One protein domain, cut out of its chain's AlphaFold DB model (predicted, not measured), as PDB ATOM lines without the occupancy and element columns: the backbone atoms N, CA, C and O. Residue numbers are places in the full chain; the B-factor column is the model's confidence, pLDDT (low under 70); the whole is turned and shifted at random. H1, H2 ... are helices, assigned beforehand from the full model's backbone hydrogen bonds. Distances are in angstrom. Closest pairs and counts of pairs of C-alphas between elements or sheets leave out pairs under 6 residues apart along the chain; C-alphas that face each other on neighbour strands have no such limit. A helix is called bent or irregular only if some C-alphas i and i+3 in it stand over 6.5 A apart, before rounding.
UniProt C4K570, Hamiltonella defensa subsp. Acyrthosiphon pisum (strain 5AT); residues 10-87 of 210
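Overview. This is residues 10 to 87 of the 210 residues of a protein of Hamiltonella defensa subsp. Acyrthosiphon pisum (strain 5AT) (UniProt C4K570). Two helices, H2 and H3, cross steeply to make the one packed part of a loose, drawn-out domain, and a long stretch with no named element, residues 15 to 42, leads to this pair from a small open loop at the far end that begins with the short helix H1. The later part of that stretch, residues 33 to 42, runs alongside H2 before the chain turns into it, while residues 80 to 87 of H3 stick out past the crossing and residues 14 to 19 stick out at the other end. The printed part has 78 residues with three named helices, in the order H1, H2, H3, and no named strand; 45 residues are in the helices and the class is all helix. The whole is loose, with a radius of gyration of the C-alphas of 16.6 A, and elongated, with spans of 52 by 28 by 17 A.

Arrangement. Start at Gln 10, where H1, residues 10 to 14, begins; this helix touches no other helix. Read on through the long link of 28 residues, residues 15 to 42, and you come to H2, residues 43 to 58, which is apart from H1. After the tight link of 5 residues, residues 59 to 63, look for H3, residues 64 to 87, which is apart from H1 as well. H2 and H3 touch, with 10 pairs of C-alphas within 8 A. Their closest C-alphas are those of Phe 49 and Val 74, 5.9 A apart. H3 touches H2 with residues 70 to 78 alone. The two helices run opposite ways at a steep tilt of 49 degrees, and their centres are 10.8 A apart. In the backbone, every pair of O of residue i and N of residue i+4 is within hydrogen-bond range in H1 and H2; in H3 it is 18 of 20.

Along the chain. Find C-alpha 10 at (28.739, -22.395, -39.934); from there H1 runs to C-alpha 14. Next go to C-alpha 43 at (47.836, 5.707, -30.430), where H2 begins; it runs 22.9 A to C-alpha 58 at (32.993, -5.739, -43.508). H3 is the longest helix, with 24 residues; it begins at C-alpha 64 and runs 36.3 A to C-alpha 87 at (65.792, -5.292, -35.717). Look near its beginning: H3 is irregular, but only just, with C-alphas 65 and 68 standing 6.9 A apart, and its line is a rough one.

Size, cuts and confidence. The two C-alphas farthest apart are those of Pro 22 and Val 86, at 52.8 A; from the C-alpha of Gln 10 to that of Ile 87 it is 41.0 A. Two stretches stand free: residues 14 to 19, and residues 80 to 87, which belong to H3. Without them the body has 64 residues, spans 48 by 19 by 17 A and has a radius of gyration of 14.6 A. Along residues 15 to 42 you will find C-alphas that lie 9 to 29 A from the mean of all C-alphas. The printed part has no cut. In the B-factor column the mean pLDDT of the printed part of this model is 79.1, and 9 residues are under 70: residues 10 to 11, residue 14, residues 27 to 30 and residues 64 to 65.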
ATOM      1  N   GLN A  10      27.562 -23.263 -39.789       68.69
ATOM      2  CA  GLN A  10      28.739 -22.395 -39.934       68.69
ATOM      3  C   GLN A  10      30.023 -23.212 -40.179       68.69
ATOM      4  O   GLN A  10      30.746 -22.986 -41.144       68.69
ATOM      5  N   LEU A  11      30.250 -24.260 -39.381       68.69
ATOM      6  CA  LEU A  11      31.379 -25.181 -39.561       68.69
ATOM      7  C   LEU A  11      31.285 -25.971 -40.873       68.69
ATOM      8  O   LEU A  11      32.302 -26.236 -41.511       68.69
ATOM      9  N   CYS A  12      30.074 -26.341 -41.294       71.50
ATOM     10  CA  CYS A  12      29.859 -26.974 -42.593       71.50
ATOM     11  C   CYS A  12      30.184 -26.027 -43.757       71.50
ATOM     12  O   CYS A  12      30.739 -26.497 -44.745       71.50
ATOM     13  N   LEU A  13      29.877 -24.729 -43.648       71.50
ATOM     14  CA  LEU A  13      30.203 -23.717 -44.662       71.50
ATOM     15  C   LEU A  13      31.713 -23.521 -44.795       71.50
ATOM     16  O   LEU A  13      32.235 -23.636 -45.900       71.50
ATOM     17  N   VAL A  14      32.419 -23.336 -43.673       68.06
ATOM     18  CA  VAL A  14      33.888 -23.197 -43.649       68.06
ATOM     19  C   VAL A  14      34.581 -24.413 -44.274       68.06
ATOM     20  O   VAL A  14      35.591 -24.283 -44.954       68.06
ATOM     21  N   ARG A  15      34.014 -25.613 -44.096       73.69
ATOM     22  CA  ARG A  15      34.545 -26.871 -44.648       73.69
ATOM     23  C   ARG A  15      34.030 -27.209 -46.058       73.69
ATOM     24  O   ARG A  15      34.298 -28.305 -46.541       73.69
ATOM     25  N   GLY A  16      33.261 -26.324 -46.702       74.25
ATOM     26  CA  GLY A  16      32.779 -26.495 -48.081       74.25
ATOM     27  C   GLY A  16      31.584 -27.444 -48.276       74.25
ATOM     28  O   GLY A  16      31.339 -27.899 -49.389       74.25
ATOM     29  N   ASN A  17      30.840 -27.771 -47.214       81.81
ATOM     30  CA  ASN A  17      29.714 -28.722 -47.184       81.81
ATOM     31  C   ASN A  17      29.931 -30.005 -48.027       81.81
ATOM     32  O   ASN A  17      29.163 -30.273 -48.960       81.81
ATOM     33  N   PRO A  18      30.909 -30.865 -47.675       72.81
ATOM     34  CA  PRO A  18      31.226 -32.065 -48.461       72.81
ATOM     35  C   PRO A  18      30.039 -33.029 -48.594       72.81
ATOM     36  O   PRO A  18      29.913 -33.758 -49.573       72.81
ATOM     37  N   SER A  19      29.135 -33.009 -47.609       77.94
ATOM     38  CA  SER A  19      27.951 -33.867 -47.578       77.94
ATOM     39  C   SER A  19      26.878 -33.490 -48.604       77.94
ATOM     40  O   SER A  19      25.967 -34.287 -48.829       77.94
ATOM     41  N   LYS A  20      26.938 -32.271 -49.169       78.69
ATOM     42  CA  LYS A  20      25.914 -31.651 -50.035       78.69
ATOM     43  C   LYS A  20      24.496 -31.625 -49.448       78.69
ATOM     44  O   LYS A  20      23.540 -31.292 -50.144       78.69
ATOM     45  N   ARG A  21      24.329 -31.971 -48.169       82.06
ATOM     46  CA  ARG A  21      23.027 -31.963 -47.501       82.06
ATOM     47  C   ARG A  21      22.586 -30.520 -47.241       82.06
ATOM     48  O   ARG A  21      23.446 -29.654 -47.046       82.06
ATOM     49  N   PRO A  22      21.267 -30.254 -47.195       81.94
ATOM     50  CA  PRO A  22      20.753 -28.950 -46.797       81.94
ATOM     51  C   PRO A  22      21.291 -28.547 -45.421       81.94
ATOM     52  O   PRO A  22      21.241 -29.330 -44.468       81.94
ATOM     53  N   LEU A  23      21.812 -27.323 -45.328       79.19
ATOM     54  CA  LEU A  23      22.309 -26.763 -44.075       79.19
ATOM     55  C   LEU A  23      21.141 -26.431 -43.142       79.19
ATOM     56  O   LEU A  23      20.086 -25.969 -43.582       79.19
ATOM     57  N   ASN A  24      21.337 -26.642 -41.840       78.44
ATOM     58  CA  ASN A  24      20.350 -26.269 -40.834       78.44
ATOM     59  C   ASN A  24      20.296 -24.737 -40.701       78.44
ATOM     60  O   ASN A  24      21.272 -24.125 -40.268       78.44
ATOM     61  N   ARG A  25      19.163 -24.122 -41.047       74.25
ATOM     62  CA  ARG A  25      18.964 -22.665 -40.949       74.25
ATOM     63  C   ARG A  25      18.602 -22.190 -39.540       74.25
ATOM     64  O   ARG A  25      18.718 -21.008 -39.263       74.25
ATOM     65  N   ASN A  26      18.234 -23.112 -38.652       74.75
ATOM     66  CA  ASN A  26      17.852 -22.825 -37.267       74.75
ATOM     67  C   ASN A  26      19.039 -22.981 -36.298       74.75
ATOM     68  O   ASN A  26      18.845 -23.188 -35.103       74.75
ATOM     69  N   GLY A  27      20.271 -23.001 -36.818       66.06
ATOM     70  CA  GLY A  27      21.471 -23.041 -35.986       66.06
ATOM     71  C   GLY A  27      21.681 -21.722 -35.233       66.06
ATOM     72  O   GLY A  27      21.125 -20.702 -35.638       66.06
ATOM     73  N   PRO A  28      22.489 -21.725 -34.158       66.75
ATOM     74  CA  PRO A  28      22.851 -20.497 -33.461       66.75
ATOM     75  C   PRO A  28      23.503 -19.520 -34.445       66.75
ATOM     76  O   PRO A  28      24.468 -19.869 -35.128       66.75
ATOM     77  N   ASN A  29      22.942 -18.315 -34.521       67.75
ATOM     78  CA  ASN A  29      23.482 -17.206 -35.291       67.75
ATOM     79  C   ASN A  29      23.980 -16.157 -34.289       67.75
ATOM     80  O   ASN A  29      23.139 -15.508 -33.663       67.75
ATOM     81  N   PRO A  30      25.296 -16.060 -34.045       67.69
ATOM     82  CA  PRO A  30      25.821 -15.100 -33.088       67.69
ATOM     83  C   PRO A  30      25.487 -13.674 -33.537       67.69
ATOM     84  O   PRO A  30      25.490 -13.363 -34.728       67.69
ATOM     85  N   GLU A  31      25.155 -12.822 -32.571       74.94
ATOM     86  CA  GLU A  31      24.847 -11.425 -32.847       74.94
ATOM     87  C   GLU A  31      26.108 -10.712 -33.340       74.94
ATOM     88  O   GLU A  31      27.176 -10.793 -32.719       74.94
ATOM     89  N   LYS A  32      25.974 -10.043 -34.485       77.56
ATOM     90  CA  LYS A  32      27.041  -9.235 -35.068       77.56
ATOM     91  C   LYS A  32      27.283  -8.043 -34.170       77.56
ATOM     92  O   LYS A  32      26.343  -7.337 -33.805       77.56
ATOM     93  N   TRP A  33      28.539  -7.812 -33.834       78.44
ATOM     94  CA  TRP A  33      28.895  -6.735 -32.931       78.44
ATOM     95  C   TRP A  33      30.306  -6.254 -33.215       78.44
ATOM     96  O   TRP A  33      31.225  -7.057 -33.352       78.44
ATOM     97  N   VAL A  34      30.469  -4.936 -33.279       79.94
ATOM     98  CA  VAL A  34      31.776  -4.297 -33.434       79.94
ATOM     99  C   VAL A  34      32.224  -3.801 -32.061       79.94
ATOM    100  O   VAL A  34      31.496  -3.015 -31.444       79.94
ATOM    101  N   PRO A  35      33.393  -4.235 -31.560       83.56
ATOM    102  CA  PRO A  35      33.891  -3.769 -30.281       83.56
ATOM    103  C   PRO A  35      34.224  -2.283 -30.309       83.56
ATOM    104  O   PRO A  35      34.742  -1.758 -31.292       83.56
ATOM    105  N   SER A  36      33.970  -1.608 -29.189       88.56
ATOM    106  CA  SER A  36      34.474  -0.245 -29.003       88.56
ATOM    107  C   SER A  36      35.972  -0.272 -28.708       88.56
ATOM    108  O   SER A  36      36.455  -1.167 -28.012       88.56
ATOM    109  N   THR A  37      36.703   0.717 -29.225       90.50
ATOM    110  CA  THR A  37      38.154   0.812 -29.044       90.50
ATOM    111  C   THR A  37      38.515   0.895 -27.553       90.50
ATOM    112  O   THR A  37      38.043   1.810 -26.860       90.50
ATOM    113  N   PRO A  38      39.376   0.000 -27.033       91.12
ATOM    114  CA  PRO A  38      39.782   0.029 -25.635       91.12
ATOM    115  C   PRO A  38      40.454   1.353 -25.251       91.12
ATOM    116  O   PRO A  38      41.338   1.875 -25.934       91.12
ATOM    117  N   LYS A  39      40.051   1.925 -24.110       91.88
ATOM    118  CA  LYS A  39      40.541   3.250 -23.678       91.88
ATOM    119  C   LYS A  39      42.040   3.266 -23.390       91.88
ATOM    120  O   LYS A  39      42.690   4.282 -23.653       91.88
ATOM    121  N   HIS A  40      42.555   2.159 -22.857       89.50
ATOM    122  CA  HIS A  40      43.938   2.014 -22.409       89.50
ATOM    123  C   HIS A  40      44.941   1.867 -23.561       89.50
ATOM    124  O   HIS A  40      46.136   2.011 -23.332       89.50
ATOM    125  N   PHE A  41      44.472   1.652 -24.793       91.06
ATOM    126  CA  PHE A  41      45.332   1.543 -25.965       91.06
ATOM    127  C   PHE A  41      46.128   2.822 -26.242       91.06
ATOM    128  O   PHE A  41      45.615   3.952 -26.183       91.06
ATOM    129  N   SER A  42      47.386   2.624 -26.622       91.44
ATOM    130  CA  SER A  42      48.252   3.619 -27.239       91.44
ATOM    131  C   SER A  42      47.685   4.097 -28.578       91.44
ATOM    132  O   SER A  42      46.745   3.535 -29.142       91.44
ATOM    133  N   LYS A  43      48.277   5.157 -29.139       91.31
ATOM    134  CA  LYS A  43      47.836   5.707 -30.430       91.31
ATOM    135  C   LYS A  43      47.955   4.693 -31.578       91.31
ATOM    136  O   LYS A  43      47.102   4.689 -32.459       91.31
ATOM    137  N   GLN A  44      48.999   3.858 -31.578       87.88
ATOM    138  CA  GLN A  44      49.181   2.837 -32.615       87.88
ATOM    139  C   GLN A  44      48.198   1.676 -32.451       87.88
ATOM    140  O   GLN A  44      47.632   1.233 -33.444       87.88
ATOM    141  N   GLU A  45      47.954   1.227 -31.220       88.31
ATOM    142  CA  GLU A  45      46.975   0.167 -30.949       88.31
ATOM    143  C   GLU A  45      45.564   0.613 -31.328       88.31
ATOM    144  O   GLU A  45      44.872  -0.116 -32.025       88.31
ATOM    145  N   LYS A  46      45.163   1.848 -30.991       92.94
ATOM    146  CA  LYS A  46      43.869   2.407 -31.420       92.94
ATOM    147  C   LYS A  46      43.709   2.386 -32.941       92.94
ATOM    148  O   LYS A  46      42.705   1.891 -33.439       92.94
ATOM    149  N   TYR A  47      44.730   2.848 -33.667       91.44
ATOM    150  CA  TYR A  47      44.727   2.860 -35.130       91.44
ATOM    151  C   TYR A  47      44.544   1.459 -35.732       91.44
ATOM    152  O   TYR A  47      43.721   1.269 -36.628       91.44
ATOM    153  N   TRP A  48      45.313   0.476 -35.258       86.31
ATOM    154  CA  TRP A  48      45.245  -0.881 -35.801       86.31
ATOM    155  C   TRP A  48      43.990  -1.630 -35.361       86.31
ATOM    156  O   TRP A  48      43.450  -2.395 -36.155       86.31
ATOM    157  N   PHE A  49      43.492  -1.376 -34.151       89.56
ATOM    158  CA  PHE A  49      42.234  -1.938 -33.675       89.56
ATOM    159  C   PHE A  49      41.060  -1.493 -34.525       89.56
ATOM    160  O   PHE A  49      40.321  -2.340 -35.011       89.56
ATOM    161  N   GLU A  50      40.922  -0.187 -34.754       91.25
ATOM    162  CA  GLU A  50      39.840   0.367 -35.571       91.25
ATOM    163  C   GLU A  50      39.902  -0.185 -36.996       91.25
ATOM    164  O   GLU A  50      38.912  -0.706 -37.502       91.25
ATOM    165  N   ARG A  51      41.095  -0.197 -37.599       88.06
ATOM    166  CA  ARG A  51      41.286  -0.695 -38.963       88.06
ATOM    167  C   ARG A  51      40.960  -2.184 -39.117       88.06
ATOM    168  O   ARG A  51      40.255  -2.563 -40.045       88.06
ATOM    169  N   ILE A  52      41.469  -3.037 -38.226       81.44
ATOM    170  CA  ILE A  52      41.209  -4.484 -38.295       81.44
ATOM    171  C   ILE A  52      39.745  -4.774 -37.938       81.44
ATOM    172  O   ILE A  52      39.126  -5.629 -38.571       81.44
ATOM    173  N   ALA A  53      39.163  -4.054 -36.972       84.38
ATOM    174  CA  ALA A  53      37.747  -4.179 -36.638       84.38
ATOM    175  C   ALA A  53      36.851  -3.855 -37.842       84.38
ATOM    176  O   ALA A  53      35.905  -4.594 -38.111       84.38
ATOM    177  N   GLU A  54      37.158  -2.785 -38.580       83.94
ATOM    178  CA  GLU A  54      36.443  -2.398 -39.800       83.94
ATOM    179  C   GLU A  54      36.506  -3.495 -40.871       83.94
ATOM    180  O   GLU A  54      35.459  -3.909 -41.376       83.94
ATOM    181  N   ASP A  55      37.700  -4.022 -41.165       75.50
ATOM    182  CA  ASP A  55      37.898  -5.072 -42.174       75.50
ATOM    183  C   ASP A  55      37.173  -6.384 -41.800       75.50
ATOM    184  O   ASP A  55      36.529  -7.026 -42.643       75.50
ATOM    185  N   LEU A  56      37.229  -6.784 -40.523       77.25
ATOM    186  CA  LEU A  56      36.550  -7.988 -40.034       77.25
ATOM    187  C   LEU A  56      35.025  -7.822 -39.994       77.25
ATOM    188  O   LEU A  56      34.298  -8.772 -40.293       77.25
ATOM    189  N   ASN A  57      34.532  -6.627 -39.657       80.38
ATOM    190  CA  ASN A  57      33.107  -6.313 -39.701       80.38
ATOM    191  C   ASN A  57      32.581  -6.303 -41.144       80.38
ATOM    192  O   ASN A  57      31.532  -6.879 -41.420       80.38
ATOM    193  N   ALA A  58      33.330  -5.716 -42.083       73.38
ATOM    194  CA  ALA A  58      32.993  -5.739 -43.508       73.38
ATOM    195  C   ALA A  58      32.941  -7.167 -44.079       73.38
ATOM    196  O   ALA A  58      32.182  -7.439 -45.009       73.38
ATOM    197  N   SER A  59      33.718  -8.083 -43.494       73.62
ATOM    198  CA  SER A  59      33.753  -9.507 -43.851       73.62
ATOM    199  C   SER A  59      32.726 -10.362 -43.102       73.62
ATOM    200  O   SER A  59      32.664 -11.571 -43.321       73.62
ATOM    201  N   ASP A  60      31.920  -9.754 -42.231       72.75
ATOM    202  CA  ASP A  60      30.892 -10.415 -41.429       72.75
ATOM    203  C   ASP A  60      31.417 -11.470 -40.436       72.75
ATOM    204  O   ASP A  60      30.745 -12.460 -40.136       72.75
ATOM    205  N   ILE A  61      32.646 -11.269 -39.945       70.31
ATOM    206  CA  ILE A  61      33.361 -12.219 -39.077       70.31
ATOM    207  C   ILE A  61      33.161 -11.893 -37.590       70.31
ATOM    208  O   ILE A  61      33.158 -12.806 -36.769       70.31
ATOM    209  N   LEU A  62      32.995 -10.613 -37.232       70.62
ATOM    210  CA  LEU A  62      32.963 -10.178 -35.832       70.62
ATOM    211  C   LEU A  62      31.639 -10.471 -35.123       70.62
ATOM    212  O   LEU A  62      30.552 -10.068 -35.547       70.62
ATOM    213  N   THR A  63      31.771 -11.081 -33.953       72.25
ATOM    214  CA  THR A  63      30.704 -11.328 -32.991       72.25
ATOM    215  C   THR A  63      31.083 -10.760 -31.620       72.25
ATOM    216  O   THR A  63      32.232 -10.395 -31.366       72.25
ATOM    217  N   HIS A  64      30.126 -10.717 -30.688       69.62
ATOM    218  CA  HIS A  64      30.357 -10.217 -29.324       69.62
ATOM    219  C   HIS A  64      31.567 -10.865 -28.614       69.62
ATOM    220  O   HIS A  64      32.236 -10.223 -27.807       69.62
ATOM    221  N   ILE A  65      31.862 -12.139 -28.888       65.00
ATOM    222  CA  ILE A  65      32.953 -12.863 -28.215       65.00
ATOM    223  C   ILE A  65      34.343 -12.531 -28.778       65.00
ATOM    224  O   ILE A  65      35.343 -12.799 -28.113       65.00
ATOM    225  N   ASP A  66      34.419 -11.908 -29.956       71.56
ATOM    226  CA  ASP A  66      35.685 -11.663 -30.656       71.56
ATOM    227  C   ASP A  66      36.401 -10.394 -30.182       71.56
ATOM    228  O   ASP A  66      37.581 -10.211 -30.475       71.56
ATOM    229  N   GLY A  67      35.735  -9.532 -29.402       73.62
ATOM    230  CA  GLY A  67      36.316  -8.271 -28.927       73.62
ATOM    231  C   GLY A  67      37.629  -8.459 -28.163       73.62
ATOM    232  O   GLY A  67      38.611  -7.785 -28.458       73.62
ATOM    233  N   MET A  68      37.678  -9.430 -27.247       74.44
ATOM    234  CA  MET A  68      38.900  -9.747 -26.493       74.44
ATOM    235  C   MET A  68      39.992 -10.350 -27.380       74.44
ATOM    236  O   MET A  68      41.173 -10.070 -27.186       74.44
ATOM    237  N   ALA A  69      39.612 -11.185 -28.351       73.00
ATOM    238  CA  ALA A  69      40.566 -11.790 -29.274       73.00
ATOM    239  C   ALA A  69      41.207 -10.726 -30.173       73.00
ATOM    240  O   ALA A  69      42.418 -10.750 -30.384       73.00
ATOM    241  N   LEU A  70      40.411  -9.765 -30.645       76.19
ATOM    242  CA  LEU A  70      40.892  -8.634 -31.427       76.19
ATOM    243  C   LEU A  70      41.776  -7.698 -30.594       76.19
ATOM    244  O   LEU A  70      42.811  -7.249 -31.078       76.19
ATOM    245  N   GLU A  71      41.399  -7.436 -29.342       82.81
ATOM    246  CA  GLU A  71      42.194  -6.636 -28.407       82.81
ATOM    247  C   GLU A  71      43.596  -7.236 -28.218       82.81
ATOM    248  O   GLU A  71      44.600  -6.552 -28.428       82.81
ATOM    249  N   LEU A  72      43.669  -8.540 -27.932       76.81
ATOM    250  CA  LEU A  72      44.932  -9.269 -27.797       76.81
ATOM    251  C   LEU A  72      45.728  -9.306 -29.108       76.81
ATOM    252  O   LEU A  72      46.936  -9.078 -29.096       76.81
ATOM    253  N   LEU A  73      45.062  -9.564 -30.240       77.38
ATOM    254  CA  LEU A  73      45.701  -9.593 -31.559       77.38
ATOM    255  C   LEU A  73      46.395  -8.265 -31.867       77.38
ATOM    256  O   LEU A  73      47.525  -8.255 -32.350       77.38
ATOM    257  N   VAL A  74      45.721  -7.149 -31.592       82.81
ATOM    258  CA  VAL A  74      46.253  -5.812 -31.860       82.81
ATOM    259  C   VAL A  74      47.427  -5.491 -30.945       82.81
ATOM    260  O   VAL A  74      48.430  -4.983 -31.446       82.81
ATOM    261  N   GLY A  75      47.340  -5.825 -29.654       81.88
ATOM    262  CA  GLY A  75      48.456  -5.657 -28.718       81.88
ATOM    263  C   GLY A  75      49.707  -6.396 -29.199       81.88
ATOM    264  O   GLY A  75      50.746  -5.779 -29.437       81.88
ATOM    265  N   VAL A  76      49.567  -7.694 -29.491       75.69
ATOM    266  CA  VAL A  76      50.667  -8.529 -30.007       75.69
ATOM    267  C   VAL A  76      51.205  -7.994 -31.336       75.69
ATOM    268  O   VAL A  76      52.415  -7.958 -31.552       75.69
ATOM    269  N   TYR A  77      50.330  -7.551 -32.242       77.00
ATOM    270  CA  TYR A  77      50.752  -7.017 -33.535       77.00
ATOM    271  C   TYR A  77      51.569  -5.726 -33.394       77.00
ATOM    272  O   TYR A  77      52.589  -5.567 -34.070       77.00
ATOM    273  N   VAL A  78      51.156  -4.805 -32.521       82.44
ATOM    274  CA  VAL A  78      51.883  -3.550 -32.296       82.44
ATOM    275  C   VAL A  78      53.230  -3.806 -31.619       82.44
ATOM    276  O   VAL A  78      54.232  -3.240 -32.060       82.44
ATOM    277  N   GLU A  79      53.293  -4.691 -30.625       82.00
ATOM    278  CA  GLU A  79      54.559  -5.103 -30.001       82.00
ATOM    279  C   GLU A  79      55.510  -5.753 -31.017       82.00
ATOM    280  O   GLU A  79      56.675  -5.361 -31.138       82.00
ATOM    281  N   TRP A  80      54.999  -6.671 -31.842       81.19
ATOM    282  CA  TRP A  80      55.776  -7.295 -32.912       81.19
ATOM    283  C   TRP A  80      56.335  -6.264 -33.900       81.19
ATOM    284  O   TRP A  80      57.505  -6.334 -34.284       81.19
ATOM    285  N   ARG A  81      55.534  -5.260 -34.289       80.50
ATOM    286  CA  ARG A  81      55.978  -4.159 -35.160       80.50
ATOM    287  C   ARG A  81      57.125  -3.368 -34.537       80.50
ATOM    288  O   ARG A  81      58.092  -3.070 -35.235       80.50
ATOM    289  N   GLN A  82      57.041  -3.067 -33.245       82.62
ATOM    290  CA  GLN A  82      58.101  -2.359 -32.527       82.62
ATOM    291  C   GLN A  82      59.400  -3.172 -32.503       82.62
ATOM    292  O   GLN A  82      60.469  -2.637 -32.794       82.62
ATOM    293  N   HIS A  83      59.319  -4.476 -32.226       80.12
ATOM    294  CA  HIS A  83      60.483  -5.362 -32.285       80.12
ATOM    295  C   HIS A  83      61.090  -5.439 -33.692       80.12
ATOM    296  O   HIS A  83      62.311  -5.361 -33.846       80.12
ATOM    297  N   ARG A  84      60.248  -5.500 -34.731       78.56
ATOM    298  CA  ARG A  84      60.670  -5.439 -36.138       78.56
ATOM    299  C   ARG A  84      61.427  -4.157 -36.468       78.56
ATOM    300  O   ARG A  84      62.434  -4.225 -37.171       78.56
ATOM    301  N   ASP A  85      60.956  -3.010 -35.986       83.62
ATOM    302  CA  ASP A  85      61.597  -1.717 -36.235       83.62
ATOM    303  C   ASP A  85      62.980  -1.634 -35.566       83.62
ATOM    304  O   ASP A  85      63.927  -1.141 -36.184       83.62
ATOM    305  N   VAL A  86      63.129  -2.192 -34.356       79.69
ATOM    306  CA  VAL A  86      64.433  -2.322 -33.680       79.69
ATOM    307  C   VAL A  86      65.383  -3.185 -34.506       79.69
ATOM    308  O   VAL A  86      66.478  -2.744 -34.835       79.69
ATOM    309  N   ILE A  87      64.951  -4.374 -34.930       81.25
ATOM    310  CA  ILE A  87      65.792  -5.292 -35.717       81.25
ATOM    311  C   ILE A  87      66.161  -4.697 -37.076       81.25
ATOM    312  O   ILE A  87      67.285  -4.861 -37.545       81.25
TER     313      ILE A  87